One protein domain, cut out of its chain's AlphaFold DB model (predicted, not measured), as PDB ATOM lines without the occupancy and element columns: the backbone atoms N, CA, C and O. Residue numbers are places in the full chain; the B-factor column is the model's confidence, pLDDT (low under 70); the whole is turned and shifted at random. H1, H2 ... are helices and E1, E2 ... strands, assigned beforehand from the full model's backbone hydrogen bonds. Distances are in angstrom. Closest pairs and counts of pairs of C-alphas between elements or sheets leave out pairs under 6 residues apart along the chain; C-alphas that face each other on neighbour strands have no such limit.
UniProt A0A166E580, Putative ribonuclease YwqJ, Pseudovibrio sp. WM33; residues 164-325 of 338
ATOM      1  N   LYS A 164      -3.779 -12.508  39.979       95.50
ATOM      2  CA  LYS A 164      -3.030 -11.346  39.491       95.50
ATOM      3  C   LYS A 164      -3.549 -10.876  38.131       95.50
ATOM      4  O   LYS A 164      -3.765  -9.679  37.940       95.50
ATOM      5  N   ASP A 165      -3.738 -11.800  37.196       95.94
ATOM      6  CA  ASP A 165      -4.209 -11.482  35.850       95.94
ATOM      7  C   ASP A 165      -5.692 -11.105  35.856       95.94
ATOM      8  O   ASP A 165      -6.082 -10.154  35.183       95.94
ATOM      9  N   ARG A 166      -6.499 -11.759  36.696       94.94
ATOM     10  CA  ARG A 166      -7.906 -11.420  36.934       94.94
ATOM     11  C   ARG A 166      -8.052  -9.976  37.397       94.94
ATOM     12  O   ARG A 166      -8.749  -9.197  36.753       94.94
ATOM     13  N   LYS A 167      -7.312  -9.584  38.439       94.44
ATOM     14  CA  LYS A 167      -7.300  -8.204  38.940       94.44
ATOM     15  C   LYS A 167      -6.809  -7.211  37.884       94.44
ATOM     16  O   LYS A 167      -7.364  -6.129  37.735       94.44
ATOM     17  N   LYS A 168      -5.797  -7.583  37.098       95.81
ATOM     18  CA  LYS A 168      -5.281  -6.737  36.013       95.81
ATOM     19  C   LYS A 168      -6.298  -6.530  34.889       95.81
ATOM     20  O   LYS A 168      -6.402  -5.416  34.371       95.81
ATOM     21  N   LEU A 169      -7.011  -7.586  34.496       95.62
ATOM     22  CA  LEU A 169      -8.105  -7.523  33.529       95.62
ATOM     23  C   LEU A 169      -9.223  -6.622  34.058       95.62
ATOM     24  O   LEU A 169      -9.634  -5.702  33.353       95.62
ATOM     25  N   GLU A 170      -9.636  -6.832  35.307       94.00
ATOM     26  CA  GLU A 170     -10.640  -6.030  36.007       94.00
ATOM     27  C   GLU A 170     -10.281  -4.536  36.022       94.00
ATOM     28  O   GLU A 170     -11.040  -3.706  35.515       94.00
ATOM     29  N   ASP A 171      -9.098  -4.187  36.530       94.06
ATOM     30  CA  ASP A 171      -8.642  -2.802  36.667       94.06
ATOM     31  C   ASP A 171      -8.570  -2.095  35.304       94.06
ATOM     32  O   ASP A 171      -9.057  -0.970  35.138       94.06
ATOM     33  N   LYS A 172      -7.987  -2.754  34.292       94.81
ATOM     34  CA  LYS A 172      -7.865  -2.174  32.947       94.81
ATOM     35  C   LYS A 172      -9.221  -2.044  32.257       94.81
ATOM     36  O   LYS A 172      -9.494  -0.999  31.664       94.81
ATOM     37  N   GLN A 173     -10.082  -3.055  32.349       93.75
ATOM     38  CA  GLN A 173     -11.416  -3.007  31.753       93.75
ATOM     39  C   GLN A 173     -12.288  -1.938  32.418       93.75
ATOM     40  O   GLN A 173     -12.957  -1.190  31.707       93.75
ATOM     41  N   ASN A 174     -12.248  -1.805  33.748       92.25
ATOM     42  CA  ASN A 174     -12.974  -0.759  34.472       92.25
ATOM     43  C   ASN A 174     -12.485   0.640  34.070       92.25
ATOM     44  O   ASN A 174     -13.300   1.496  33.733       92.25
ATOM     45  N   LYS A 175     -11.167   0.845  33.960       92.25
ATOM     46  CA  LYS A 175     -10.598   2.117  33.489       92.25
ATOM     47  C   LYS A 175     -11.051   2.484  32.070       92.25
ATOM     48  O   LYS A 175     -11.401   3.640  31.806       92.25
ATOM     49  N   VAL A 176     -11.041   1.523  31.141       91.44
ATOM     50  CA  VAL A 176     -11.506   1.749  29.759       91.44
ATOM     51  C   VAL A 176     -13.008   1.994  29.727       91.44
ATOM     52  O   VAL A 176     -13.451   2.901  29.026       91.44
ATOM     53  N   PHE A 177     -13.781   1.249  30.513       91.25
ATOM     54  CA  PHE A 177     -15.219   1.437  30.661       91.25
ATOM     55  C   PHE A 177     -15.559   2.859  31.121       91.25
ATOM     56  O   PHE A 177     -16.281   3.561  30.418       91.25
ATOM     57  N   GLU A 178     -14.986   3.317  32.235       90.94
ATOM     58  CA  GLU A 178     -15.216   4.660  32.786       90.94
ATOM     59  C   GLU A 178     -14.827   5.751  31.784       90.94
ATOM     60  O   GLU A 178     -15.593   6.678  31.516       90.94
ATOM     61  N   THR A 179     -13.653   5.608  31.160       89.25
ATOM     62  CA  THR A 179     -13.172   6.558  30.150       89.25
ATOM     63  C   THR A 179     -14.108   6.612  28.944       89.25
ATOM     64  O   THR A 179     -14.414   7.696  28.448       89.25
ATOM     65  N   THR A 180     -14.580   5.456  28.477       87.56
ATOM     66  CA  THR A 180     -15.493   5.337  27.334       87.56
ATOM     67  C   THR A 180     -16.843   5.960  27.659       87.56
ATOM     68  O   THR A 180     -17.338   6.779  26.889       87.56
ATOM     69  N   VAL A 181     -17.418   5.629  28.817       87.56
ATOM     70  CA  VAL A 181     -18.708   6.156  29.279       87.56
ATOM     71  C   VAL A 181     -18.658   7.673  29.456       87.56
ATOM     72  O   VAL A 181     -19.608   8.346  29.065       87.56
ATOM     73  N   LYS A 182     -17.551   8.210  29.984       88.44
ATOM     74  CA  LYS A 182     -17.359   9.649  30.205       88.44
ATOM     75  C   LYS A 182     -17.123  10.435  28.914       88.44
ATOM     76  O   LYS A 182     -17.576  11.568  28.804       88.44
ATOM     77  N   LYS A 183     -16.372   9.878  27.957       85.81
ATOM     78  CA  LYS A 183     -15.949  10.603  26.743       85.81
ATOM     79  C   LYS A 183     -16.882  10.417  25.550       85.81
ATOM     80  O   LYS A 183     -16.920  11.284  24.680       85.81
ATOM     81  N   LEU A 184     -17.587   9.290  25.462       83.12
ATOM     82  CA  LEU A 184     -18.412   8.950  24.307       83.12
ATOM     83  C   LEU A 184     -19.896   8.942  24.675       83.12
ATOM     84  O   LEU A 184     -20.326   8.260  25.606       83.12
ATOM     85  N   GLY A 185     -20.697   9.648  23.877       79.31
ATOM     86  CA  GLY A 185     -22.155   9.577  23.959       79.31
ATOM     87  C   GLY A 185     -22.696   8.181  23.621       79.31
ATOM     88  O   GLY A 185     -22.023   7.374  22.971       79.31
ATOM     89  N   ASN A 186     -23.944   7.918  24.025       77.00
ATOM     90  CA  ASN A 186     -24.633   6.628  23.859       77.00
ATOM     91  C   ASN A 186     -24.543   6.040  22.441       77.00
ATOM     92  O   ASN A 186     -24.379   4.832  22.286       77.00
ATOM     93  N   GLU A 187     -24.633   6.884  21.415       75.94
ATOM     94  CA  GLU A 187     -24.592   6.460  20.012       75.94
ATOM     95  C   GLU A 187     -23.187   6.071  19.537       75.94
ATOM     96  O   GLU A 187     -23.036   5.190  18.690       75.94
ATOM     97  N   LYS A 188     -22.152   6.713  20.091       76.25
ATOM     98  CA  LYS A 188     -20.758   6.538  19.663       76.25
ATOM     99  C   LYS A 188     -20.067   5.372  20.362       76.25
ATOM    100  O   LYS A 188     -19.197   4.753  19.767       76.25
ATOM    101  N   ARG A 189     -20.451   5.052  21.602       78.00
ATOM    102  CA  ARG A 189     -19.778   4.015  22.408       78.00
ATOM    103  C   ARG A 189     -20.173   2.572  22.094       78.00
ATOM    104  O   ARG A 189     -19.569   1.659  22.634       78.00
ATOM    105  N   GLY A 190     -21.187   2.340  21.263       81.12
ATOM    106  CA  GLY A 190     -21.653   0.982  20.973       81.12
ATOM    107  C   GLY A 190     -22.268   0.257  22.191       81.12
ATOM    108  O   GLY A 190     -22.451   0.841  23.260       81.12
ATOM    109  N   PRO A 191     -22.698  -1.007  22.023       84.94
ATOM    110  CA  PRO A 191     -23.414  -1.748  23.059       84.94
ATOM    111  C   PRO A 191     -22.511  -2.389  24.122       84.94
ATOM    112  O   PRO A 191     -22.943  -2.530  25.268       84.94
ATOM    113  N   VAL A 192     -21.297  -2.800  23.750       88.50
ATOM    114  CA  VAL A 192     -20.445  -3.695  24.545       88.50
ATOM    115  C   VAL A 192     -18.984  -3.250  24.457       88.50
ATOM    116  O   VAL A 192     -18.507  -2.869  23.387       88.50
ATOM    117  N   LEU A 193     -18.301  -3.296  25.601       91.69
ATOM    118  CA  LEU A 193     -16.851  -3.277  25.742       91.69
ATOM    119  C   LEU A 193     -16.392  -4.712  25.962       91.69
ATOM    120  O   LEU A 193     -16.790  -5.353  26.934       91.69
ATOM    121  N   PHE A 194     -15.503  -5.177  25.103       93.06
ATOM    122  CA  PHE A 194     -14.868  -6.476  25.223       93.06
ATOM    123  C   PHE A 194     -13.409  -6.303  25.615       93.06
ATOM    124  O   PHE A 194     -12.745  -5.385  25.131       93.06
ATOM    125  N   SER A 195     -12.899  -7.173  26.480       95.69
ATOM    126  CA  SER A 195     -11.484  -7.190  26.852       95.69
ATOM    127  C   SER A 195     -10.915  -8.596  26.745       95.69
ATOM    128  O   SER A 195     -11.582  -9.543  27.143       95.69
ATOM    129  N   VAL A 196      -9.688  -8.719  26.239       97.50
ATOM    130  CA  VAL A 196      -8.896  -9.955  26.246       97.50
ATOM    131  C   VAL A 196      -7.659  -9.717  27.082       97.50
ATOM    132  O   VAL A 196      -6.917  -8.783  26.787       97.50
ATOM    133  N   ILE A 197      -7.409 -10.556  28.081       97.75
ATOM    134  CA  ILE A 197      -6.089 -10.659  28.694       97.75
ATOM    135  C   ILE A 197      -5.340 -11.833  28.082       97.75
ATOM    136  O   ILE A 197      -5.870 -12.932  27.910       97.75
ATOM    137  N   ASP A 198      -4.090 -11.556  27.750       97.44
ATOM    138  CA  ASP A 198      -3.111 -12.538  27.345       97.44
ATOM    139  C   ASP A 198      -2.096 -12.691  28.487       97.44
ATOM    140  O   ASP A 198      -1.259 -11.802  28.668       97.44
ATOM    141  N   PRO A 199      -2.162 -13.774  29.282       95.88
ATOM    142  CA  PRO A 199      -1.223 -13.997  30.378       95.88
ATOM    143  C   PRO A 199       0.235 -14.123  29.919       95.88
ATOM    144  O   PRO A 199       1.137 -13.771  30.673       95.88
ATOM    145  N   GLU A 200       0.475 -14.576  28.686       94.38
ATOM    146  CA  GLU A 200       1.822 -14.803  28.154       94.38
ATOM    147  C   GLU A 200       2.541 -13.480  27.866       94.38
ATOM    148  O   GLU A 200       3.701 -13.301  28.229       94.38
ATOM    149  N   THR A 201       1.830 -12.502  27.298       93.44
ATOM    150  CA  THR A 201       2.357 -11.135  27.110       93.44
ATOM    151  C   THR A 201       2.090 -10.227  28.318       93.44
ATOM    152  O   THR A 201       2.621  -9.116  28.418       93.44
ATOM    153  N   GLY A 202       1.222 -10.663  29.232       93.12
ATOM    154  CA  GLY A 202       0.691  -9.880  30.339       93.12
ATOM    155  C   GLY A 202      -0.142  -8.674  29.894       93.12
ATOM    156  O   GLY A 202      -0.377  -7.772  30.701       93.12
ATOM    157  N   GLN A 203      -0.550  -8.570  28.632       96.00
ATOM    158  CA  GLN A 203      -1.275  -7.404  28.128       96.00
ATOM    159  C   GLN A 203      -2.785  -7.619  28.139       96.00
ATOM    160  O   GLN A 203      -3.280  -8.740  28.133       96.00
ATOM    161  N   VAL A 204      -3.516  -6.502  28.183       96.50
ATOM    162  CA  VAL A 204      -4.977  -6.498  28.057       96.50
ATOM    163  C   VAL A 204      -5.328  -5.643  26.857       96.50
ATOM    164  O   VAL A 204      -4.857  -4.508  26.748       96.50
ATOM    165  N   TYR A 205      -6.140  -6.208  25.982       95.12
ATOM    166  CA  TYR A 205      -6.579  -5.630  24.725       95.12
ATOM    167  C   TYR A 205      -8.072  -5.382  24.802       95.12
ATOM    168  O   TYR A 205      -8.801  -6.166  25.406       95.12
ATOM    169  N   HIS A 206      -8.537  -4.299  24.189       93.00
ATOM    170  CA  HIS A 206      -9.922  -3.865  24.312       93.00
ATOM    171  C   HIS A 206     -10.555  -3.682  22.940       93.00
ATOM    172  O   HIS A 206      -9.905  -3.231  21.998       93.00
ATOM    173  N   GLY A 207     -11.837  -4.004  22.837       88.50
ATOM    174  CA  GLY A 207     -12.631  -3.840  21.632       88.50
ATOM    175  C   GLY A 207     -13.960  -3.177  21.955       88.50
ATOM    176  O   GLY A 207     -14.612  -3.511  22.943       88.50
ATOM    177  N   ILE A 208     -14.361  -2.234  21.110       82.31
ATOM    178  CA  ILE A 208     -15.666  -1.573  21.143       82.31
ATOM    179  C   ILE A 208     -16.188  -1.556  19.707       82.31
ATOM    180  O   ILE A 208     -15.422  -1.286  18.777       82.31
ATOM    181  N   ASN A 209     -17.477  -1.853  19.516       71.31
ATOM    182  CA  ASN A 209     -18.097  -1.811  18.191       71.31
ATOM    183  C   ASN A 209     -17.936  -0.410  17.586       71.31
ATOM    184  O   ASN A 209     -18.538   0.545  18.074       71.31
ATOM    185  N   GLY A 210     -17.169  -0.302  16.499       55.75
ATOM    186  CA  GLY A 210     -17.049   0.943  15.743       55.75
ATOM    187  C   GLY A 210     -16.001   1.941  16.242       55.75
ATOM    188  O   GLY A 210     -16.212   3.117  15.983       55.75
ATOM    189  N   SER A 211     -14.904   1.442  16.835       48.50
ATOM    190  CA  SER A 211     -13.592   2.083  17.078       48.50
ATOM    191  C   SER A 211     -13.285   2.646  18.476       48.50
ATOM    192  O   SER A 211     -13.987   3.480  19.041       48.50
ATOM    193  N   ILE A 212     -12.125   2.223  18.996       43.62
ATOM    194  CA  ILE A 212     -11.168   3.118  19.654       43.62
ATOM    195  C   ILE A 212      -9.797   2.888  18.972       43.62
ATOM    196  O   ILE A 212      -9.398   1.729  18.851       43.62
ATOM    197  N   PRO A 213      -9.096   3.955  18.525       39.00
ATOM    198  CA  PRO A 213      -9.436   5.354  18.760       39.00
ATOM    199  C   PRO A 213     -10.576   5.857  17.853       39.00
ATOM    200  O   PRO A 213     -10.681   5.442  16.700       39.00
ATOM    201  N   PRO A 214     -11.432   6.754  18.373       36.66
ATOM    202  CA  PRO A 214     -12.675   7.201  17.749       36.66
ATOM    203  C   PRO A 214     -12.445   8.317  16.716       36.66
ATOM    204  O   PRO A 214     -13.106   9.353  16.780       36.66
ATOM    205  N   THR A 215     -11.494   8.162  15.794       33.41
ATOM    206  CA  THR A 215     -11.258   9.182  14.750       33.41
ATOM    207  C   THR A 215     -11.896   8.840  13.418       33.41
ATOM    208  O   THR A 215     -12.293   9.744  12.699       33.41
ATOM    209  N   GLU A 216     -12.144   7.568  13.133       36.12
ATOM    210  CA  GLU A 216     -12.960   7.167  11.996       36.12
ATOM    211  C   GLU A 216     -13.775   5.952  12.442       36.12
ATOM    212  O   GLU A 216     -13.241   5.014  13.041       36.12
ATOM    213  N   ARG A 217     -15.089   5.936  12.179       39.88
ATOM    214  CA  ARG A 217     -15.768   4.650  11.977       39.88
ATOM    215  C   ARG A 217     -15.076   4.071  10.758       39.88
ATOM    216  O   ARG A 217     -15.461   4.403   9.639       39.88
ATOM    217  N   VAL A 218     -13.991   3.335  10.972       42.41
ATOM    218  CA  VAL A 218     -13.206   2.828   9.863       42.41
ATOM    219  C   VAL A 218     -14.124   1.876   9.115       42.41
ATOM    220  O   VAL A 218     -14.464   0.807   9.625       42.41
ATOM    221  N   LYS A 219     -14.615   2.319   7.954       42.25
ATOM    222  CA  LYS A 219     -15.298   1.454   7.000       42.25
ATOM    223  C   LYS A 219     -14.338   0.295   6.730       42.25
ATOM    224  O   LYS A 219     -13.253   0.509   6.206       42.25
ATOM    225  N   ASP A 220     -14.714  -0.903   7.160       47.97
ATOM    226  CA  ASP A 220     -14.202  -2.176   6.647       47.97
ATOM    227  C   ASP A 220     -12.684  -2.455   6.659       47.97
ATOM    228  O   ASP A 220     -12.223  -3.307   5.904       47.97
ATOM    229  N   THR A 221     -11.868  -1.858   7.538       51.38
ATOM    230  CA  THR A 221     -10.447  -2.282   7.632       51.38
ATOM    231  C   THR A 221     -10.195  -3.418   8.615       51.38
ATOM    232  O   THR A 221      -9.158  -4.070   8.504       51.38
ATOM    233  N   LEU A 222     -11.105  -3.700   9.564       59.66
ATOM    234  CA  LEU A 222     -10.909  -4.850  10.459       59.66
ATOM    235  C   LEU A 222     -10.876  -6.129   9.652       59.66
ATOM    236  O   LEU A 222      -9.967  -6.928   9.851       59.66
ATOM    237  N   THR A 223     -11.840  -6.297   8.741       60.00
ATOM    238  CA  THR A 223     -11.813  -7.421   7.823       60.00
ATOM    239  C   THR A 223     -10.499  -7.374   7.077       60.00
ATOM    240  O   THR A 223      -9.778  -8.335   7.224       60.00
ATOM    241  N   ALA A 224     -10.064  -6.294   6.429       62.81
ATOM    242  CA  ALA A 224      -8.756  -6.279   5.752       62.81
ATOM    243  C   ALA A 224      -7.555  -6.732   6.629       62.81
ATOM    244  O   ALA A 224      -6.703  -7.465   6.135       62.81
ATOM    245  N   ASN A 225      -7.541  -6.411   7.930       78.06
ATOM    246  CA  ASN A 225      -6.406  -6.619   8.843       78.06
ATOM    247  C   ASN A 225      -6.652  -7.647   9.970       78.06
ATOM    248  O   ASN A 225      -6.135  -7.498  11.085       78.06
ATOM    249  N   LEU A 226      -7.440  -8.695   9.715       87.56
ATOM    250  CA  LEU A 226      -7.555  -9.817  10.650       87.56
ATOM    251  C   LEU A 226      -6.258 -10.636  10.698       87.56
ATOM    252  O   LEU A 226      -5.670 -10.963   9.668       87.56
ATOM    253  N   HIS A 227      -5.862 -11.046  11.903       93.19
ATOM    254  CA  HIS A 227      -4.851 -12.070  12.111       93.19
ATOM    255  C   HIS A 227      -5.260 -13.336  11.333       93.19
ATOM    256  O   HIS A 227      -6.435 -13.707  11.407       93.19
ATOM    257  N   PRO A 228      -4.341 -14.039  10.635       94.06
ATOM    258  CA  PRO A 228      -4.686 -15.180   9.779       94.06
ATOM    259  C   PRO A 228      -5.558 -16.246  10.455       94.06
ATOM    260  O   PRO A 228      -6.529 -16.712   9.868       94.06
ATOM    261  N   LEU A 229      -5.272 -16.564  11.724       94.88
ATOM    262  CA  LEU A 229      -6.097 -17.474  12.527       94.88
ATOM    263  C   LEU A 229      -7.552 -16.994  12.642       94.88
ATOM    264  O   LEU A 229      -8.492 -17.745  12.401       94.88
ATOM    265  N   LEU A 230      -7.746 -15.719  12.985       93.06
ATOM    266  CA  LEU A 230      -9.072 -15.147  13.193       93.06
ATOM    267  C   LEU A 230      -9.812 -14.941  11.867       93.06
ATOM    268  O   LEU A 230     -11.016 -15.172  11.810       93.06
ATOM    269  N   ARG A 231      -9.090 -14.586  10.793       91.81
ATOM    270  CA  ARG A 231      -9.608 -14.588   9.416       91.81
ATOM    271  C   ARG A 231     -10.201 -15.951   9.079       91.81
ATOM    272  O   ARG A 231     -11.371 -16.011   8.728       91.81
ATOM    273  N   SER A 232      -9.422 -17.022   9.243       93.69
ATOM    274  CA  SER A 232      -9.864 -18.379   8.913       93.69
ATOM    275  C   SER A 232     -11.155 -18.751   9.644       93.69
ATOM    276  O   SER A 232     -12.044 -19.349   9.048       93.69
ATOM    277  N   LYS A 233     -11.291 -18.362  10.917       92.88
ATOM    278  CA  LYS A 233     -12.508 -18.616  11.704       92.88
ATOM    279  C   LYS A 233     -13.714 -17.810  11.241       92.88
ATOM    280  O   LYS A 233     -14.821 -18.342  11.191       92.88
ATOM    281  N   VAL A 234     -13.517 -16.534  10.911       89.56
ATOM    282  CA  VAL A 234     -14.577 -15.681  10.354       89.56
ATOM    283  C   VAL A 234     -15.044 -16.227   9.003       89.56
ATOM    284  O   VAL A 234     -16.247 -16.312   8.762       89.56
ATOM    285  N   ASP A 235     -14.113 -16.646   8.147       89.19
ATOM    286  CA  ASP A 235     -14.422 -17.195   6.827       89.19
ATOM    287  C   ASP A 235     -15.145 -18.543   6.934       89.19
ATOM    288  O   ASP A 235     -16.174 -18.735   6.283       89.19
ATOM    289  N   GLU A 236     -14.679 -19.447   7.805       90.94
ATOM    290  CA  GLU A 236     -15.356 -20.720   8.085       90.94
ATOM    291  C   GLU A 236     -16.778 -20.484   8.605       90.94
ATOM    292  O   GLU A 236     -17.728 -21.126   8.151       90.94
ATOM    293  N   TYR A 237     -16.949 -19.532   9.528       88.12
ATOM    294  CA  TYR A 237     -18.262 -19.169  10.044       88.12
ATOM    295  C   TYR A 237     -19.184 -18.665   8.933       88.12
ATOM    296  O   TYR A 237     -20.293 -19.169   8.762       88.12
ATOM    297  N   ASN A 238     -18.721 -17.708   8.131       84.69
ATOM    298  CA  ASN A 238     -19.516 -17.128   7.053       84.69
ATOM    299  C   ASN A 238     -19.863 -18.157   5.965       84.69
ATOM    300  O   ASN A 238     -20.993 -18.165   5.467       84.69
ATOM    301  N   ALA A 239     -18.938 -19.059   5.626       85.56
ATOM    302  CA  ALA A 239     -19.200 -20.180   4.724       85.56
ATOM    303  C   ALA A 239     -20.230 -21.151   5.321       85.56
ATOM    304  O   ALA A 239     -21.173 -21.554   4.639       85.56
ATOM    305  N   GLY A 240     -20.104 -21.465   6.613       84.19
ATOM    306  CA  GLY A 240     -21.057 -22.291   7.344       84.19
ATOM    307  C   GLY A 240     -22.462 -21.689   7.349       84.19
ATOM    308  O   GLY A 240     -23.419 -22.380   7.018       84.19
ATOM    309  N   VAL A 241     -22.587 -20.383   7.587       80.31
ATOM    310  CA  VAL A 241     -23.864 -19.663   7.470       80.31
ATOM    311  C   VAL A 241     -24.430 -19.751   6.052       80.31
ATOM    312  O   VAL A 241     -25.603 -20.066   5.875       80.31
ATOM    313  N   LYS A 242     -23.603 -19.509   5.026       80.44
ATOM    314  CA  LYS A 242     -24.032 -19.564   3.619       80.44
ATOM    315  C   LYS A 242     -24.503 -20.963   3.205       80.44
ATOM    316  O   LYS A 242     -25.426 -21.080   2.408       80.44
ATOM    317  N   SER A 243     -23.871 -22.002   3.742       82.50
ATOM    318  CA  SER A 243     -24.222 -23.405   3.491       82.50
ATOM    319  C   SER A 243     -25.393 -23.923   4.337       82.50
ATOM    320  O   SER A 243     -25.816 -25.056   4.142       82.50
ATOM    321  N   GLY A 244     -25.902 -23.131   5.287       79.19
ATOM    322  CA  GLY A 244     -26.938 -23.561   6.232       79.19
ATOM    323  C   GLY A 244     -26.426 -24.382   7.425       79.19
ATOM    324  O   GLY A 244     -27.222 -24.725   8.291       79.19
ATOM    325  N   LYS A 245     -25.114 -24.643   7.523       76.50
ATOM    326  CA  LYS A 245     -24.469 -25.292   8.683       76.50
ATOM    327  C   LYS A 245     -24.642 -24.484   9.974       76.50
ATOM    328  O   LYS A 245     -24.732 -25.059  11.052       76.50
ATOM    329  N   TYR A 246     -24.665 -23.155   9.876       73.69
ATOM    330  CA  TYR A 246     -24.900 -22.264  11.013       73.69
ATOM    331  C   TYR A 246     -26.138 -21.406  10.754       73.69
ATOM    332  O   TYR A 246     -26.250 -20.751   9.717       73.69
ATOM    333  N   THR A 247     -27.065 -21.361  11.707       64.94
ATOM    334  CA  THR A 247     -28.173 -20.406  11.675       64.94
ATOM    335  C   THR A 247     -27.664 -19.058  12.187       64.94
ATOM    336  O   THR A 247     -27.121 -18.977  13.288       64.94
ATOM    337  N   LYS A 248     -27.808 -17.972  11.404       59.88
ATOM    338  CA  LYS A 248     -27.529 -16.631  11.949       59.88
ATOM    339  C   LYS A 248     -28.436 -16.413  13.154       59.88
ATOM    340  O   LYS A 248     -29.645 -16.635  13.064       59.88
ATOM    341  N   GLY A 249     -27.855 -15.982  14.269       51.84
ATOM    342  CA  GLY A 249     -28.608 -15.730  15.488       51.84
ATOM    343  C   GLY A 249     -29.628 -14.617  15.265       51.84
ATOM    344  O   GLY A 249     -29.245 -13.456  15.214       51.84
ATOM    345  N   VAL A 250     -30.907 -14.991  15.168       50.22
ATOM    346  CA  VAL A 250     -32.105 -14.133  15.141       50.22
ATOM    347  C   VAL A 250     -32.077 -13.039  14.060       50.22
ATOM    348  O   VAL A 250     -31.410 -12.013  14.174       50.22
ATOM    349  N   TRP A 251     -32.865 -13.235  13.008       41.91
ATOM    350  CA  TRP A 251     -33.171 -12.198  12.023       41.91
ATOM    351  C   TRP A 251     -34.287 -11.294  12.563       41.91
ATOM    352  O   TRP A 251     -35.205 -11.784  13.219       41.91
ATOM    353  N   GLU A 252     -34.210  -9.984  12.329       44.81
ATOM    354  CA  GLU A 252     -35.410  -9.138  12.398       44.81
ATOM    355  C   GLU A 252     -36.297  -9.435  11.171       44.81
ATOM    356  O   GLU A 252     -35.789  -9.932  10.162       44.81
ATOM    357  N   ASP A 253     -37.592  -9.088  11.214       44.16
ATOM    358  CA  ASP A 253     -38.565  -9.260  10.105       44.16
ATOM    359  C   ASP A 253     -38.162  -8.537   8.792       44.16
ATOM    360  O   ASP A 253     -38.879  -8.555   7.794       44.16
ATOM    361  N   THR A 254     -36.999  -7.889   8.780       39.50
ATOM    362  CA  THR A 254     -36.437  -7.057   7.717       39.50
ATOM    363  C   THR A 254     -35.267  -7.709   6.968       39.50
ATOM    364  O   THR A 254     -34.603  -7.029   6.187       39.50
ATOM    365  N   ASN A 255     -34.973  -9.003   7.173       42.47
ATOM    366  CA  ASN A 255     -33.800  -9.689   6.590       42.47
ATOM    367  C   ASN A 255     -32.438  -9.068   6.986       42.47
ATOM    368  O   ASN A 255     -31.406  -9.339   6.366       42.47
ATOM    369  N   VAL A 256     -32.404  -8.273   8.060       44.06
ATOM    370  CA  VAL A 256     -31.173  -7.760   8.674       44.06
ATOM    371  C   VAL A 256     -30.801  -8.675   9.849       44.06
ATOM    372  O   VAL A 256     -31.659  -8.964  10.689       44.06
ATOM    373  N   PRO A 257     -29.548  -9.165   9.951       51.47
ATOM    374  CA  PRO A 257     -29.116  -9.888  11.141       51.47
ATOM    375  C   PRO A 257     -29.225  -8.962  12.355       51.47
ATOM    376  O   PRO A 257     -28.554  -7.928  12.394       51.47
ATOM    377  N   LYS A 258     -30.016  -9.338  13.365       56.28
ATOM    378  CA  LYS A 258     -30.216  -8.527  14.579       56.28
ATOM    379  C   LYS A 258     -28.904  -8.237  15.311       56.28
ATOM    380  O   LYS A 258     -28.764  -7.230  16.003       56.28
ATOM    381  N   ASN A 259     -27.928  -9.124  15.140       59.84
ATOM    382  CA  ASN A 259     -26.635  -9.023  15.796       59.84
ATOM    383  C   ASN A 259     -25.637  -8.130  15.050       59.84
ATOM    384  O   ASN A 259     -24.654  -7.751  15.667       59.84
ATOM    385  N   GLY A 260     -25.872  -7.759  13.784       68.94
ATOM    386  CA  GLY A 260     -24.889  -7.079  12.933       68.94
ATOM    387  C   GLY A 260     -24.079  -8.034  12.042       68.94
ATOM    388  O   GLY A 260     -24.463  -9.181  11.815       68.94
ATOM    389  N   VAL A 261     -22.970  -7.544  11.475       73.69
ATOM    390  CA  VAL A 261     -22.104  -8.331  10.579       73.69
ATOM    391  C   VAL A 261     -21.108  -9.149  11.405       73.69
ATOM    392  O   VAL A 261     -20.275  -8.594  12.125       73.69
ATOM    393  N   ALA A 262     -21.169 -10.477  11.275       76.50
ATOM    394  CA  ALA A 262     -20.218 -11.385  11.909       76.50
ATOM    395  C   ALA A 262     -18.774 -11.016  11.523       76.50
ATOM    396  O   ALA A 262     -18.483 -10.738  10.362       76.50
ATOM    397  N   GLY A 263     -17.869 -10.976  12.505       76.50
ATOM    398  CA  GLY A 263     -16.497 -10.504  12.294       76.50
ATOM    399  C   GLY A 263     -16.264  -9.017  12.601       76.50
ATOM    400  O   GLY A 263     -15.113  -8.604  12.639       76.50
ATOM    401  N   HIS A 264     -17.302  -8.210  12.862       78.38
ATOM    402  CA  HIS A 264     -17.149  -6.760  13.098       78.38
ATOM    403  C   HIS A 264     -17.360  -6.318  14.555       78.38
ATOM    404  O   HIS A 264     -17.295  -5.120  14.851       78.38
ATOM    405  N   HIS A 265     -17.628  -7.250  15.471       84.25
ATOM    406  CA  HIS A 265     -17.947  -6.916  16.862       84.25
ATOM    407  C   HIS A 265     -16.701  -6.751  17.736       84.25
ATOM    408  O   HIS A 265     -15.593  -7.154  17.373       84.25
ATOM    409  N   SER A 266     -16.901  -6.159  18.910       87.81
ATOM    410  CA  SER A 266     -15.905  -5.858  19.933       87.81
ATOM    411  C   SER A 266     -15.018  -7.051  20.288       87.81
ATOM    412  O   SER A 266     -13.807  -6.895  20.430       87.81
ATOM    413  N   GLU A 267     -15.613  -8.241  20.350       90.38
ATOM    414  CA  GLU A 267     -14.987  -9.539  20.572       90.38
ATOM    415  C   GLU A 267     -13.838  -9.769  19.584       90.38
ATOM    416  O   GLU A 267     -12.712 -10.099  19.959       90.38
ATOM    417  N   ILE A 268     -14.130  -9.536  18.304       90.56
ATOM    418  CA  ILE A 268     -13.217  -9.788  17.191       90.56
ATOM    419  C   ILE A 268     -12.102  -8.748  17.196       90.56
ATOM    420  O   ILE A 268     -10.941  -9.100  17.023       90.56
ATOM    421  N   TRP A 269     -12.423  -7.483  17.475       88.81
ATOM    422  CA  TRP A 269     -11.428  -6.413  17.582       88.81
ATOM    423  C   TRP A 269     -10.389  -6.665  18.676       88.81
ATOM    424  O   TRP A 269      -9.191  -6.506  18.434       88.81
ATOM    425  N   ALA A 270     -10.827  -7.022  19.881       93.00
ATOM    426  CA  ALA A 270      -9.917  -7.241  21.001       93.00
ATOM    427  C   ALA A 270      -9.060  -8.494  20.793       93.00
ATOM    428  O   ALA A 270      -7.849  -8.457  21.007       93.00
ATOM    429  N   LEU A 271      -9.674  -9.586  20.320       95.44
ATOM    430  CA  LEU A 271      -8.955 -10.821  20.028       95.44
ATOM    431  C   LEU A 271      -7.949 -10.621  18.889       95.44
ATOM    432  O   LEU A 271      -6.815 -11.078  18.990       95.44
ATOM    433  N   ASN A 272      -8.316  -9.871  17.845       94.25
ATOM    434  CA  ASN A 272      -7.405  -9.541  16.752       94.25
ATOM    435  C   ASN A 272      -6.154  -8.802  17.250       94.25
ATOM    436  O   ASN A 272      -5.043  -9.100  16.818       94.25
ATOM    437  N   GLN A 273      -6.326  -7.847  18.168       92.81
ATOM    438  CA  GLN A 273      -5.206  -7.125  18.771       92.81
ATOM    439  C   GLN A 273      -4.302  -8.054  19.586       92.81
ATOM    440  O   GLN A 273      -3.087  -7.987  19.424       92.81
ATOM    441  N   ALA A 274      -4.877  -8.944  20.399       95.94
ATOM    442  CA  ALA A 274      -4.108  -9.905  21.189       95.94
ATOM    443  C   ALA A 274      -3.274 -10.844  20.300       95.94
ATOM    444  O   ALA A 274      -2.064 -10.975  20.487       95.94
ATOM    445  N   LEU A 275      -3.898 -11.436  19.276       96.25
ATOM    446  CA  LEU A 275      -3.230 -12.361  18.358       96.25
ATOM    447  C   LEU A 275      -2.123 -11.668  17.550       96.25
ATOM    448  O   LEU A 275      -1.017 -12.193  17.438       96.25
ATOM    449  N   ASN A 276      -2.380 -10.466  17.026       93.31
ATOM    450  CA  ASN A 276      -1.348  -9.710  16.314       93.31
ATOM    451  C   ASN A 276      -0.209  -9.271  17.238       93.31
ATOM    452  O   ASN A 276       0.942  -9.281  16.816       93.31
ATOM    453  N   ALA A 277      -0.492  -8.915  18.491       92.81
ATOM    454  CA  ALA A 277       0.553  -8.548  19.436       92.81
ATOM    455  C   ALA A 277       1.471  -9.731  19.770       92.81
ATOM    456  O   ALA A 277       2.686  -9.547  19.789       92.81
ATOM    457  N   ARG A 278       0.928 -10.945  19.941       95.25
ATOM    458  CA  ARG A 278       1.743 -12.164  20.071       95.25
ATOM    459  C   ARG A 278       2.616 -12.403  18.850       95.25
ATOM    460  O   ARG A 278       3.826 -12.565  18.987       95.25
ATOM    461  N   LYS A 279       2.015 -12.352  17.660       94.75
ATOM    462  CA  LYS A 279       2.739 -12.504  16.395       94.75
ATOM    463  C   LYS A 279       3.880 -11.486  16.281       94.75
ATOM    464  O   LYS A 279       4.997 -11.852  15.931       94.75
ATOM    465  N   ASN A 280       3.619 -10.224  16.618       92.12
ATOM    466  CA  ASN A 280       4.616  -9.151  16.583       92.12
ATOM    467  C   ASN A 280       5.708  -9.317  17.651       92.12
ATOM    468  O   ASN A 280       6.819  -8.835  17.456       92.12
ATOM    469  N   ALA A 281       5.412 -10.008  18.754       93.62
ATOM    470  CA  ALA A 281       6.388 -10.398  19.767       93.62
ATOM    471  C   ALA A 281       7.196 -11.656  19.382       93.62
ATOM    472  O   ALA A 281       8.016 -12.113  20.173       93.62
ATOM    473  N   GLY A 282       6.971 -12.230  18.192       94.38
ATOM    474  CA  GLY A 282       7.639 -13.453  17.738       94.38
ATOM    475  C   GLY A 282       7.116 -14.731  18.396       94.38
ATOM    476  O   GLY A 282       7.732 -15.785  18.251       94.38
ATOM    477  N   LEU A 283       5.990 -14.657  19.113       93.94
ATOM    478  CA  LEU A 283       5.343 -15.823  19.706       93.94
ATOM    479  C   LEU A 283       4.557 -16.586  18.639       93.94
ATOM    480  O   LEU A 283       3.982 -15.995  17.719       93.94
ATOM    481  N   THR A 284       4.511 -17.911  18.778       94.00
ATOM    482  CA  THR A 284       3.697 -18.753  17.893       94.00
ATOM    483  C   THR A 284       2.220 -18.465  18.147       94.00
ATOM    484  O   THR A 284       1.784 -18.399  19.296       94.00
ATOM    485  N   VAL A 285       1.454 -18.282  17.067       96.44
ATOM    486  CA  VAL A 285       0.007 -18.056  17.131       96.44
ATOM    487  C   VAL A 285      -0.704 -19.098  16.279       96.44
ATOM    488  O   VAL A 285      -0.711 -19.015  15.050       96.44
ATOM    489  N   ASP A 286      -1.322 -20.060  16.950       95.38
ATOM    490  CA  ASP A 286      -2.081 -21.165  16.367       95.38
ATOM    491  C   ASP A 286      -3.422 -21.364  17.096       95.38
ATOM    492  O   ASP A 286      -3.802 -20.582  17.966       95.38
ATOM    493  N   GLU A 287      -4.169 -22.409  16.748       93.44
ATOM    494  CA  GLU A 287      -5.464 -22.699  17.372       93.44
ATOM    495  C   GLU A 287      -5.357 -22.909  18.894       93.44
ATOM    496  O   GLU A 287      -6.238 -22.490  19.648       93.44
ATOM    497  N   SER A 288      -4.251 -23.497  19.365       94.56
ATOM    498  CA  SER A 288      -4.020 -23.723  20.792       94.56
ATOM    499  C   SER A 288      -3.828 -22.411  21.552       94.56
ATOM    500  O   SER A 288      -4.234 -22.309  22.703       94.56
ATOM    501  N   THR A 289      -3.336 -21.359  20.893       96.06
ATOM    502  CA  THR A 289      -3.210 -20.021  21.490       96.06
ATOM    503  C   THR A 289      -4.531 -19.525  22.073       96.06
ATOM    504  O   THR A 289      -4.538 -18.918  23.143       96.06
ATOM    505  N   LEU A 290      -5.664 -19.823  21.431       96.19
ATOM    506  CA  LEU A 290      -6.978 -19.376  21.898       96.19
ATOM    507  C   LEU A 290      -7.286 -19.882  23.313       96.19
ATOM    508  O   LEU A 290      -7.781 -19.104  24.125       96.19
ATOM    509  N   ASN A 291      -6.888 -21.116  23.644       95.12
ATOM    510  CA  ASN A 291      -7.113 -21.723  24.962       95.12
ATOM    511  C   ASN A 291      -6.257 -21.122  26.087       95.12
ATOM    512  O   ASN A 291      -6.453 -21.445  27.261       95.12
ATOM    513  N   THR A 292      -5.310 -20.253  25.740       95.44
ATOM    514  CA  THR A 292      -4.463 -19.529  26.696       95.44
ATOM    515  C   THR A 292      -4.949 -18.102  26.942       95.44
ATOM    516  O   THR A 292      -4.486 -17.451  27.876       95.44
ATOM    517  N   LEU A 293      -5.885 -17.617  26.122       97.38
ATOM    518  CA  LEU A 293      -6.452 -16.279  26.223       97.38
ATOM    519  C   LEU A 293      -7.728 -16.301  27.062       97.38
ATOM    520  O   LEU A 293      -8.455 -17.298  27.113       97.38
ATOM    521  N   PHE A 294      -8.008 -15.167  27.696       97.12
ATOM    522  CA  PHE A 294      -9.163 -14.993  28.565       97.12
ATOM    523  C   PHE A 294      -9.906 -13.723  28.190       97.12
ATOM    524  O   PHE A 294      -9.280 -12.685  27.972       97.12
ATOM    525  N   LEU A 295     -11.229 -13.795  28.122       95.31
ATOM    526  CA  LEU A 295     -12.080 -12.686  27.717       95.31
ATOM    527  C   LEU A 295     -13.095 -12.295  28.787       95.31
ATOM    528  O   LEU A 295     -13.521 -13.120  29.591       95.31
ATOM    529  N   SER A 296     -13.496 -11.026  28.760       94.81
ATOM    530  CA  SER A 296     -14.565 -10.477  29.592       94.81
ATOM    531  C   SER A 296     -15.375  -9.436  28.822       94.81
ATOM    532  O   SER A 296     -14.813  -8.563  28.145       94.81
ATOM    533  N   ASN A 297     -16.695  -9.470  29.000       91.94
ATOM    534  CA  ASN A 297     -17.645  -8.588  28.329       91.94
ATOM    535  C   ASN A 297     -18.354  -7.671  29.312       91.94
ATOM    536  O   ASN A 297     -18.864  -8.125  30.331       91.94
ATOM    537  N   LYS A 298     -18.507  -6.397  28.947       90.25
ATOM    538  CA  LYS A 298     -19.209  -5.406  29.766       90.25
ATOM    539  C   LYS A 298     -20.162  -4.568  28.924       90.25
ATOM    540  O   LYS A 298     -19.792  -4.050  27.870       90.25
ATOM    541  N   ARG A 299     -21.400  -4.391  29.387       90.31
ATOM    542  CA  ARG A 299     -22.395  -3.542  28.710       90.31
ATOM    543  C   ARG A 299     -21.998  -2.076  28.809       90.31
ATOM    544  O   ARG A 299     -21.846  -1.560  29.910       90.31
ATOM    545  N   LEU A 300     -21.927  -1.379  27.680       88.38
ATOM    546  CA  LEU A 300     -21.640   0.059  27.629       88.38
ATOM    547  C   LEU A 300     -22.890   0.938  27.627       88.38
ATOM    548  O   LEU A 300     -22.766   2.149  27.754       88.38
ATOM    549  N   LYS A 301     -24.094   0.376  27.468       86.25
ATOM    550  CA  LYS A 301     -25.341   1.156  27.405       86.25
ATOM    551  C   LYS A 301     -26.543   0.422  28.003       86.25
ATOM    552  O   LYS A 301     -26.537  -0.802  28.138       86.25
ATOM    553  N   GLY A 302     -27.605   1.183  28.271       85.31
ATOM    554  CA  GLY A 302     -28.894   0.686  28.766       85.31
ATOM    555  C   GLY A 302     -28.958   0.531  30.288       85.31
ATOM    556  O   GLY A 302     -28.006   0.838  30.994       85.31
ATOM    557  N   LYS A 303     -30.089   0.022  30.797       86.06
ATOM    558  CA  LYS A 303     -30.357  -0.116  32.246       86.06
ATOM    559  C   LYS A 303     -29.382  -1.042  32.983       86.06
ATOM    560  O   LYS A 303     -29.226  -0.929  34.187       86.06
ATOM    561  N   LYS A 304     -28.745  -1.962  32.255       86.75
ATOM    562  CA  LYS A 304     -27.744  -2.910  32.767       86.75
ATOM    563  C   LYS A 304     -26.311  -2.473  32.436       86.75
ATOM    564  O   LYS A 304     -25.428  -3.314  32.304       86.75
ATOM    565  N   MET A 305     -26.088  -1.181  32.185       88.38
ATOM    566  CA  MET A 305     -24.755  -0.651  31.900       88.38
ATOM    567  C   MET A 305     -23.793  -1.033  33.028       88.38
ATOM    568  O   MET A 305     -24.121  -0.926  34.202       88.38
ATOM    569  N   GLY A 306     -22.613  -1.513  32.651       87.31
ATOM    570  CA  GLY A 306     -21.593  -1.977  33.579       87.31
ATOM    571  C   GLY A 306     -21.718  -3.436  34.030       87.31
ATOM    572  O   GLY A 306     -20.768  -3.947  34.607       87.31
ATOM    573  N   GLN A 307     -22.818  -4.127  33.719       89.19
ATOM    574  CA  GLN A 307     -22.958  -5.561  33.995       89.19
ATOM    575  C   GLN A 307     -22.322  -6.420  32.893       89.19
ATOM    576  O   GLN A 307     -22.173  -5.957  31.748       89.19
ATOM    577  N   SER A 308     -22.007  -7.678  33.224       89.44
ATOM    578  CA  SER A 308     -21.574  -8.673  32.244       89.44
ATOM    579  C   SER A 308     -22.664  -8.943  31.197       89.44
ATOM    580  O   SER A 308     -23.862  -8.669  31.373       89.44
ATOM    581  N   ILE A 309     -22.236  -9.422  30.033       85.44
ATOM    582  CA  ILE A 309     -23.136  -9.848  28.964       85.44
ATOM    583  C   ILE A 309     -22.533 -11.028  28.219       85.44
ATOM    584  O   ILE A 309     -21.383 -10.981  27.791       85.44
ATOM    585  N   ILE A 310     -23.343 -12.061  28.008       84.56
ATOM    586  CA  ILE A 310     -22.967 -13.178  27.145       84.56
ATOM    587  C   ILE A 310     -22.583 -12.680  25.744       84.56
ATOM    588  O   ILE A 310     -23.161 -11.719  25.227       84.56
ATOM    589  N   ARG A 311     -21.608 -13.337  25.114       84.81
ATOM    590  CA  ARG A 311     -21.266 -13.082  23.705       84.81
ATOM    591  C   ARG A 311     -22.486 -13.316  22.815       84.81
ATOM    592  O   ARG A 311     -23.300 -14.198  23.096       84.81
ATOM    593  N   CYS A 312     -22.603 -12.568  21.716       82.56
ATOM    594  CA  CYS A 312     -23.603 -12.932  20.711       82.56
ATOM    595  C   CYS A 312     -23.258 -14.308  20.102       82.56
ATOM    596  O   CYS A 312     -22.072 -14.651  20.036       82.56
ATOM    597  N   PRO A 313     -24.249 -15.086  19.626       82.44
ATOM    598  CA  PRO A 313     -24.007 -16.428  19.091       82.44
ATOM    599  C   PRO A 313     -22.942 -16.471  17.985       82.44
ATOM    600  O   PRO A 313     -22.078 -17.345  17.996       82.44
ATOM    601  N   ASP A 314     -22.938 -15.478  17.088       83.12
ATOM    602  CA  ASP A 314     -21.960 -15.395  15.996       83.12
ATOM    603  C   ASP A 314     -20.527 -15.257  16.540       83.12
ATOM    604  O   ASP A 314     -19.608 -15.969  16.133       83.12
ATOM    605  N   CYS A 315     -20.324 -14.360  17.510       86.62
ATOM    606  CA  CYS A 315     -19.004 -14.143  18.097       86.62
ATOM    607  C   CYS A 315     -18.592 -15.275  19.026       86.62
ATOM    608  O   CYS A 315     -17.408 -15.590  19.079       86.62
ATOM    609  N   ALA A 316     -19.531 -15.911  19.728       88.12
ATOM    610  CA  ALA A 316     -19.253 -17.101  20.525       88.12
ATOM    611  C   ALA A 316     -18.695 -18.234  19.649       88.12
ATOM    612  O   ALA A 316     -17.715 -18.869  20.036       88.12
ATOM    613  N   GLN A 317     -19.248 -18.420  18.446       88.56
ATOM    614  CA  GLN A 317     -18.752 -19.409  17.491       88.56
ATOM    615  C   GLN A 317     -17.374 -19.032  16.928       88.56
ATOM    616  O   GLN A 317     -16.466 -19.862  16.920       88.56
ATOM    617  N   ILE A 318     -17.181 -17.779  16.502       90.12
ATOM    618  CA  ILE A 318     -15.900 -17.318  15.931       90.12
ATOM    619  C   ILE A 318     -14.776 -17.310  16.978       90.12
ATOM    620  O   ILE A 318     -13.629 -17.599  16.658       90.12
ATOM    621  N   THR A 319     -15.084 -16.988  18.233       93.12
ATOM    622  CA  THR A 319     -14.103 -16.925  19.335       93.12
ATOM    623  C   THR A 319     -14.089 -18.197  20.187       93.12
ATOM    624  O   THR A 319     -13.628 -18.185  21.333       93.12
ATOM    625  N   LYS A 320     -14.604 -19.308  19.646       92.31
ATOM    626  CA  LYS A 320     -14.550 -20.615  20.302       92.31
ATOM    627  C   LYS A 320     -13.095 -20.984  20.609       92.31
ATOM    628  O   LYS A 320     -12.209 -20.771  19.787       92.31
ATOM    629  N   GLY A 321     -12.875 -21.525  21.806       92.56
ATOM    630  CA  GLY A 321     -11.549 -21.854  22.333       92.56
ATOM    631  C   GLY A 321     -10.991 -20.807  23.298       92.56
ATOM    632  O   GLY A 321     -10.145 -21.158  24.106       92.56
ATOM    633  N   VAL A 322     -11.491 -19.565  23.284       95.56
ATOM    634  CA  VAL A 322     -11.096 -18.538  24.266       95.56
ATOM    635  C   VAL A 322     -11.879 -18.701  25.573       95.56
ATOM    636  O   VAL A 322     -13.100 -18.885  25.546       95.56
ATOM    637  N   ASN A 323     -11.186 -18.606  26.714       94.69
ATOM    638  CA  ASN A 323     -11.787 -18.773  28.039       94.69
ATOM    639  C   ASN A 323     -12.636 -17.550  28.411       94.69
ATOM    640  O   ASN A 323     -12.122 -16.439  28.509       94.69
ATOM    641  N   ASP A 324     -13.932 -17.749  28.638       91.94
ATOM    642  CA  ASP A 324     -14.850 -16.696  29.085       91.94
ATOM    643  C   ASP A 324     -14.836 -16.605  30.609       91.94
ATOM    644  O   ASP A 324     -15.208 -17.571  31.275       91.94
ATOM    645  N   VAL A 325     -14.398 -15.462  31.134       93.25
ATOM    646  CA  VAL A 325     -14.344 -15.165  32.574       93.25
ATOM    647  C   VAL A 325     -15.236 -13.978  32.930       93.25
ATOM    648  O   VAL A 325     -15.042 -13.343  33.961       93.25
TER     649      VAL A 325
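What this domain is: This is residues 164 to 325 of the 338 residues of the protein "Putative ribonuclease YwqJ" of Pseudovibrio sp. WM33 (UniProt A0A166E580). A small sheet of three strands, E2 E1 E3, lies between two long helices, H1 over one face and H4 over the other. Off the sheet, on H4's side, H3 and H6 pack together, and the long loop of residues 243 to 265 reaches out to one far end of the domain. The 162 printed residues hold six named helices and three named strands in the order H1 E1 E2 H2 H3 H4 H5 E3 H6; the sheet is antiparallel and the class is mixed, helices and strands. The whole is compact, with a radius of gyration of the C-alphas of 15.4 A and spans of 43 by 39 by 28 A.

How they stand to each other: Start at H1, residues 164 to 183, which is on the sheet of E2, residues 203 to 208, E1, residues 192 to 198, and E3, residues 294 to 299. Its height over the sheet is 8.9 A, and its closest C-alphas to E1 are those of Leu 169 and Ile 197, 6.1 A apart. E1 and E2 form a hairpin; look for N 196 and O 205, 2.8 A apart. On the other side of E1, E3 is its antiparallel neighbour, with N 195 and O 296 at 2.9 A. H2, residues 221 to 224, leads by a tight link to H3, residues 228 to 242. H4, residues 266 to 280, is on the face opposite H1, making three layers, helices on both faces of a sheet; its height is 7.5 A, and the C-alphas of Gly 207 and Ser 266 come closest to each other between E2 and H4, at 4.2 A. H5, residues 287 to 290, is close to H3 but not clearly touching, the closest C-alphas being those of Leu 229 and Glu 287, 7.2 A apart. H6, residues 313 to 318, touches H3 at a steep tilt of 44 degrees, opposite ways, closest at the C-alphas of Lys 233 and Ile 318, 5.6 A. Every O i to N i+4 pair is within hydrogen-bond range in H1, H3, H4 and H6; H2 and H5 are too short for one.

Where its parts are: Find C-alpha 164 at (-3.030, -11.346, 39.491); from there H1 runs 28.5 A to C-alpha 183. E1 spans 19.7 A, E2 17.0 A, H3 20.8 A, H4 21.1 A and E3 17.5 A. H6, 8.7 A long, ends at C-alpha 318, (-15.900, -17.318, 15.931).

The domain as a whole: The farthest C-alphas, Asp 253 and Gly 282, are 47.0 A apart. The printed part has no cut. E2 to H2, H3 to H4 and E3 to H6 are long links. Look for pLDDT under 70 at residues 210 to 224 and 247 to 260.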